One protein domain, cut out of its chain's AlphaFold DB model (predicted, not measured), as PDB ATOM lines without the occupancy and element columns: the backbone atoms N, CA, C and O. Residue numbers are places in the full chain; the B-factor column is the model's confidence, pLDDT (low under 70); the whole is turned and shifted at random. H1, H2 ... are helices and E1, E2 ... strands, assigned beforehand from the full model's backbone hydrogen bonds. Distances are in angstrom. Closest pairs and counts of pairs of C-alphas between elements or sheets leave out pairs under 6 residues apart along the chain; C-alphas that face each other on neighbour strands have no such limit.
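This is residues 198 to 242 of the 250 residues of the protein "ABC transporter substrate-binding protein" of Paenibacillus sp. OT2-17 (UniProt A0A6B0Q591). A free helical arm, H1, sticks out from a small body in which a second helix, H2, sits next to a two-stranded hairpin, E1 and E2, nearer to E2 than to E1. Between H2 and the hairpin the chain swings out in a wide loop, residues 219 to 229, before it comes back as E1. The printed part has 45 residues with two named helices and two named strands, in the order H1, H2, E1, E2; the sheet has the order E1 - E2 and is antiparallel, and the class is mixed, helices and strands. The whole is loose, with a radius of gyration of the C-alphas of 12.2 A, and it spans 36 by 25 by 15 A.

H1, residues 198 to 206, stands free. H2, residues 210 to 218, is close to H1 but not clearly touching it, and the closest C-alphas, those of Gln 206 and Gln 212, are 7.1 A apart. The lines of the two helices are about perpendicular, at 77 degrees. Both H1 and H2 have every O i to N i+4 pair within hydrogen-bond range. E1, residues 230 to 233, and E2, residues 238 to 241, are antiparallel neighbours and form a hairpin, with 144 degrees between their directions. The C-alphas of Phe 230 and His 241 face each other at 4.7 A. Among the backbone pairs within hydrogen-bond range are N 231 and O 240 at 2.9 A and N 233 and O 238 at 2.9 A. The closest C-alphas of H2 and E2 are those of Ile 211 and Leu 239, 7.1 A apart. H1 is apart from E1 and from E2.

H1 begins at C-alpha 198, at (-45.668, -60.987, -27.717), and measures 12.7 A to C-alpha 206. H2 runs from C-alpha 210, at (-38.544, -41.168, -28.870), to C-alpha 218 over 12.4 A. E1 measures 9.3 A from C-alpha 230 to C-alpha 233. E2 measures 10.0 A and ends at C-alpha 241, at (-39.142, -28.600, -36.441).

The two C-alphas farthest apart, those of Glu 198 and Leu 242, are 36.7 A apart, and they are the first and last printed. Without residues 198 to 206, which belong to H1, the body has 36 residues and spans 26 by 22 by 13 A. The links from H1 to H2 and from E1 to E2 are tight, and the link from H2 to E1 is long, with 11 residues. The printed part has no cut. The mean pLDDT of the printed part is 91.8, and no printed residue is under 70.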
ATOM      1  N   GLU A 198     -47.067 -61.427 -27.808       98.25
ATOM      2  CA  GLU A 198     -45.668 -60.987 -27.717       98.25
ATOM      3  C   GLU A 198     -45.273 -60.091 -28.897       98.25
ATOM      4  O   GLU A 198     -44.658 -59.044 -28.702       98.25
ATOM      5  N   LEU A 199     -45.642 -60.481 -30.121       98.44
ATOM      6  CA  LEU A 199     -45.315 -59.706 -31.316       98.44
ATOM      7  C   LEU A 199     -46.045 -58.362 -31.307       98.44
ATOM      8  O   LEU A 199     -45.437 -57.336 -31.591       98.44
ATOM      9  N   THR A 200     -47.330 -58.363 -30.945       98.44
ATOM     10  CA  THR A 200     -48.105 -57.126 -30.816       98.44
ATOM     11  C   THR A 200     -47.525 -56.221 -29.735       98.44
ATOM     12  O   THR A 200     -47.346 -55.040 -29.996       98.44
ATOM     13  N   ALA A 201     -47.160 -56.752 -28.566       98.00
ATOM     14  CA  ALA A 201     -46.548 -55.958 -27.502       98.00
ATOM     15  C   ALA A 201     -45.214 -55.332 -27.940       98.00
ATOM     16  O   ALA A 201     -45.013 -54.145 -27.721       98.00
ATOM     17  N   LYS A 202     -44.345 -56.088 -28.628       98.06
ATOM     18  CA  LYS A 202     -43.092 -55.547 -29.185       98.06
ATOM     19  C   LYS A 202     -43.340 -54.446 -30.210       98.06
ATOM     20  O   LYS A 202     -42.603 -53.474 -30.234       98.06
ATOM     21  N   TRP A 203     -44.359 -54.591 -31.054       98.00
ATOM     22  CA  TRP A 203     -44.712 -53.557 -32.023       98.00
ATOM     23  C   TRP A 203     -45.230 -52.283 -31.342       98.00
ATOM     24  O   TRP A 203     -44.828 -51.193 -31.727       98.00
ATOM     25  N   ILE A 204     -46.053 -52.417 -30.298       97.25
ATOM     26  CA  ILE A 204     -46.528 -51.280 -29.491       97.25
ATOM     27  C   ILE A 204     -45.358 -50.557 -28.829       97.25
ATOM     28  O   ILE A 204     -45.312 -49.335 -28.845       97.25
ATOM     29  N   ASP A 205     -44.412 -51.308 -28.268       97.50
ATOM     30  CA  ASP A 205     -43.227 -50.759 -27.605       97.50
ATOM     31  C   ASP A 205     -42.399 -49.873 -28.554       97.50
ATOM     32  O   ASP A 205     -41.925 -48.816 -28.151       97.50
ATOM     33  N   GLN A 206     -42.325 -50.220 -29.846       96.75
ATOM     34  CA  GLN A 206     -41.653 -49.385 -30.852       96.75
ATOM     35  C   GLN A 206     -42.308 -48.009 -31.040       96.75
ATOM     36  O   GLN A 206     -41.601 -47.056 -31.349       96.75
ATOM     37  N   LEU A 207     -43.622 -47.872 -30.823       95.56
ATOM     38  CA  LEU A 207     -44.310 -46.573 -30.903       95.56
ATOM     39  C   LEU A 207     -43.863 -45.612 -29.792       95.56
ATOM     40  O   LEU A 207     -44.069 -44.406 -29.907       95.56
ATOM     41  N   TYR A 208     -43.252 -46.131 -28.722       95.38
ATOM     42  CA  TYR A 208     -42.726 -45.357 -27.595       95.38
ATOM     43  C   TYR A 208     -41.237 -45.008 -27.726       95.38
ATOM     44  O   TYR A 208     -40.697 -44.305 -26.869       95.38
ATOM     45  N   GLU A 209     -40.565 -45.453 -28.793       95.19
ATOM     46  CA  GLU A 209     -39.218 -44.976 -29.099       95.19
ATOM     47  C   GLU A 209     -39.262 -43.468 -29.406       95.19
ATOM     48  O   GLU A 209     -40.094 -43.047 -30.213       95.19
ATOM     49  N   PRO A 210     -38.376 -42.625 -28.837       90.94
ATOM     50  CA  PRO A 210     -38.544 -41.168 -28.870       90.94
ATOM     51  C   PRO A 210     -38.738 -40.566 -30.269       90.94
ATOM     52  O   PRO A 210     -39.593 -39.708 -30.467       90.94
ATOM     53  N   ILE A 211     -37.966 -41.028 -31.257       92.12
ATOM     54  CA  ILE A 211     -38.078 -40.571 -32.650       92.12
ATOM     55  C   ILE A 211     -39.383 -41.059 -33.291       92.12
ATOM     56  O   ILE A 211     -39.962 -40.347 -34.110       92.12
ATOM     57  N   GLN A 212     -39.849 -42.259 -32.938       93.50
ATOM     58  CA  GLN A 212     -41.096 -42.811 -33.460       93.50
ATOM     59  C   GLN A 212     -42.297 -42.066 -32.874       93.50
ATOM     60  O   GLN A 212     -43.107 -41.558 -33.640       93.50
ATOM     61  N   SER A 213     -42.357 -41.885 -31.549       92.94
ATOM     62  CA  SER A 213     -43.467 -41.185 -30.886       92.94
ATOM     63  C   SER A 213     -43.657 -39.759 -31.403       92.94
ATOM     64  O   SER A 213     -44.779 -39.329 -31.649       92.94
ATOM     65  N   VAL A 214     -42.557 -39.017 -31.579       90.56
ATOM     66  CA  VAL A 214     -42.589 -37.638 -32.093       90.56
ATOM     67  C   VAL A 214     -43.114 -37.604 -33.528       90.56
ATOM     68  O   VAL A 214     -43.883 -36.708 -33.869       90.56
ATOM     69  N   GLN A 215     -42.746 -38.588 -34.355       91.88
ATOM     70  CA  GLN A 215     -43.247 -38.656 -35.725       91.88
ATOM     71  C   GLN A 215     -44.713 -39.069 -35.807       91.88
ATOM     72  O   GLN A 215     -45.470 -38.473 -36.569       91.88
ATOM     73  N   ASP A 216     -45.119 -40.052 -35.005       91.81
ATOM     74  CA  ASP A 216     -46.504 -40.518 -34.944       91.81
ATOM     75  C   ASP A 216     -47.454 -39.406 -34.476       91.81
ATOM     76  O   ASP A 216     -48.607 -39.368 -34.898       91.81
ATOM     77  N   ASN A 217     -46.972 -38.498 -33.618       88.38
ATOM     78  CA  ASN A 217     -47.776 -37.408 -33.067       88.38
ATOM     79  C   ASN A 217     -47.854 -36.161 -33.961       88.38
ATOM     80  O   ASN A 217     -48.833 -35.429 -33.868       88.38
ATOM     81  N   TRP A 218     -46.816 -35.865 -34.747       85.94
ATOM     82  CA  TRP A 218     -46.695 -34.563 -35.418       85.94
ATOM     83  C   TRP A 218     -46.334 -34.621 -36.901       85.94
ATOM     84  O   TRP A 218     -46.350 -33.579 -37.544       85.94
ATOM     85  N   GLY A 219     -45.959 -35.776 -37.452       88.12
ATOM     86  CA  GLY A 219     -45.561 -35.925 -38.855       88.12
ATOM     87  C   GLY A 219     -44.099 -36.330 -39.047       88.12
ATOM     88  O   GLY A 219     -43.387 -36.669 -38.114       88.12
ATOM     89  N   THR A 220     -43.614 -36.338 -40.289       91.75
ATOM     90  CA  THR A 220     -42.335 -36.995 -40.633       91.75
ATOM     91  C   THR A 220     -41.304 -36.053 -41.273       91.75
ATOM     92  O   THR A 220     -41.499 -34.832 -41.349       91.75
ATOM     93  N   TYR A 221     -40.182 -36.635 -41.699       91.94
ATOM     94  CA  TYR A 221     -39.098 -36.011 -42.451       91.94
ATOM     95  C   TYR A 221     -38.770 -36.820 -43.715       91.94
ATOM     96  O   TYR A 221     -39.026 -38.019 -43.804       91.94
ATOM     97  N   GLY A 222     -38.141 -36.175 -44.702       90.38
ATOM     98  CA  GLY A 222     -37.627 -36.850 -45.901       90.38
ATOM     99  C   GLY A 222     -38.668 -37.203 -46.970       90.38
ATOM    100  O   GLY A 222     -38.294 -37.749 -48.013       90.38
ATOM    101  N   ASP A 223     -39.942 -36.853 -46.772       88.69
ATOM    102  CA  ASP A 223     -40.965 -36.984 -47.807       88.69
ATOM    103  C   ASP A 223     -40.673 -36.015 -48.967       88.69
ATOM    104  O   ASP A 223     -40.307 -34.855 -48.761       88.69
ATOM    105  N   LYS A 224     -40.797 -36.508 -50.202       90.69
ATOM    106  CA  LYS A 224     -40.540 -35.750 -51.441       90.69
ATOM    107  C   LYS A 224     -41.818 -35.234 -52.102       90.69
ATOM    108  O   LYS A 224     -41.735 -34.555 -53.123       90.69
ATOM    109  N   THR A 225     -42.977 -35.607 -51.572       87.88
ATOM    110  CA  THR A 225     -44.289 -35.358 -52.179       87.88
ATOM    111  C   THR A 225     -45.126 -34.350 -51.401       87.88
ATOM    112  O   THR A 225     -45.996 -33.711 -51.987       87.88
ATOM    113  N   GLN A 226     -44.821 -34.151 -50.120       83.69
ATOM    114  CA  GLN A 226     -45.517 -33.231 -49.223       83.69
ATOM    115  C   GLN A 226     -44.532 -32.486 -48.317       83.69
ATOM    116  O   GLN A 226     -43.341 -32.798 -48.261       83.69
ATOM    117  N   GLN A 227     -45.030 -31.455 -47.635       84.81
ATOM    118  CA  GLN A 227     -44.237 -30.692 -46.681       84.81
ATOM    119  C   GLN A 227     -43.899 -31.557 -45.465       84.81
ATOM    120  O   GLN A 227     -44.784 -32.120 -44.829       84.81
ATOM    121  N   ASN A 228     -42.614 -31.619 -45.130       88.00
ATOM    122  CA  ASN A 228     -42.152 -32.263 -43.908       88.00
ATOM    123  C   ASN A 228     -42.317 -31.330 -42.706       88.00
ATOM    124  O   ASN A 228     -42.093 -30.122 -42.815       88.00
ATOM    125  N   ILE A 229     -42.648 -31.920 -41.560       89.12
ATOM    126  CA  ILE A 229     -42.743 -31.220 -40.273       89.12
ATOM    127  C   ILE A 229     -41.371 -31.155 -39.606       89.12
ATOM    128  O   ILE A 229     -41.054 -30.182 -38.921       89.12
ATOM    129  N   PHE A 230     -40.524 -32.149 -39.885       91.94
ATOM    130  CA  PHE A 230     -39.190 -32.260 -39.321       91.94
ATOM    131  C   PHE A 230     -38.093 -32.287 -40.387       91.94
ATOM    132  O   PHE A 230     -38.281 -32.751 -41.513       91.94
ATOM    133  N   GLU A 231     -36.908 -31.841 -39.988       93.00
ATOM    134  CA  GLU A 231     -35.634 -32.315 -40.524       93.00
ATOM    135  C   GLU A 231     -34.979 -33.244 -39.494       93.00
ATOM    136  O   GLU A 231     -35.114 -33.030 -38.286       93.00
ATOM    137  N   TYR A 232     -34.287 -34.284 -39.960       93.25
ATOM    138  CA  TYR A 232     -33.498 -35.148 -39.087       93.25
ATOM    139  C   TYR A 232     -32.060 -34.635 -39.024       93.25
ATOM    140  O   TYR A 232     -31.374 -34.565 -40.045       93.25
ATOM    141  N   ASP A 233     -31.613 -34.268 -37.827       91.25
ATOM    142  CA  ASP A 233     -30.232 -33.891 -37.564       91.25
ATOM    143  C   ASP A 233     -29.417 -35.147 -37.238       91.25
ATOM    144  O   ASP A 233     -29.467 -35.680 -36.127       91.25
ATOM    145  N   GLU A 234     -28.643 -35.614 -38.219       89.06
ATOM    146  CA  GLU A 234     -27.780 -36.788 -38.068       89.06
ATOM    147  C   GLU A 234     -26.701 -36.609 -36.993       89.06
ATOM    148  O   GLU A 234     -26.271 -37.597 -36.402       89.06
ATOM    149  N   ALA A 235     -26.255 -35.377 -36.718       90.19
ATOM    150  CA  ALA A 235     -25.179 -35.135 -35.761       90.19
ATOM    151  C   ALA A 235     -25.655 -35.272 -34.312       90.19
ATOM    152  O   ALA A 235     -24.896 -35.714 -33.449       90.19
ATOM    153  N   SER A 236     -26.900 -34.879 -34.044       89.06
ATOM    154  CA  SER A 236     -27.499 -34.963 -32.712       89.06
ATOM    155  C   SER A 236     -28.461 -36.140 -32.539       89.06
ATOM    156  O   SER A 236     -28.880 -36.413 -31.416       89.06
ATOM    157  N   HIS A 237     -28.772 -36.861 -33.620       87.44
ATOM    158  CA  HIS A 237     -29.797 -37.904 -33.667       87.44
ATOM    159  C   HIS A 237     -31.175 -37.409 -33.201       87.44
ATOM    160  O   HIS A 237     -31.902 -38.128 -32.517       87.44
ATOM    161  N   MET A 238     -31.545 -36.181 -33.577       89.81
ATOM    162  CA  MET A 238     -32.801 -35.546 -33.168       89.81
ATOM    163  C   MET A 238     -33.622 -35.052 -34.358       89.81
ATOM    164  O   MET A 238     -33.096 -34.713 -35.416       89.81
ATOM    165  N   LEU A 239     -34.935 -34.964 -34.149       91.06
ATOM    166  CA  LEU A 239     -35.845 -34.268 -35.051       91.06
ATOM    167  C   LEU A 239     -35.871 -32.783 -34.698       91.06
ATOM    168  O   LEU A 239     -35.952 -32.411 -33.526       91.06
ATOM    169  N   LYS A 240     -35.838 -31.931 -35.720       90.38
ATOM    170  CA  LYS A 240     -35.942 -30.481 -35.576       90.38
ATOM    171  C   LYS A 240     -37.112 -29.964 -36.399       90.38
ATOM    172  O   LYS A 240     -37.219 -30.272 -37.583       90.38
ATOM    173  N   HIS A 241     -37.985 -29.183 -35.768       87.75
ATOM    174  CA  HIS A 241     -39.142 -28.600 -36.441       87.75
ATOM    175  C   HIS A 241     -38.717 -27.683 -37.589       87.75
ATOM    176  O   HIS A 241     -37.872 -26.797 -37.430       87.75
ATOM    177  N   LEU A 242     -39.362 -27.876 -38.735       86.69
ATOM    178  CA  LEU A 242     -39.310 -26.957 -39.857       86.69
ATOM    179  C   LEU A 242     -40.403 -25.886 -39.717       86.69
ATOM    180  O   LEU A 242     -41.449 -26.136 -39.117       86.69
TER     181      LEU A 242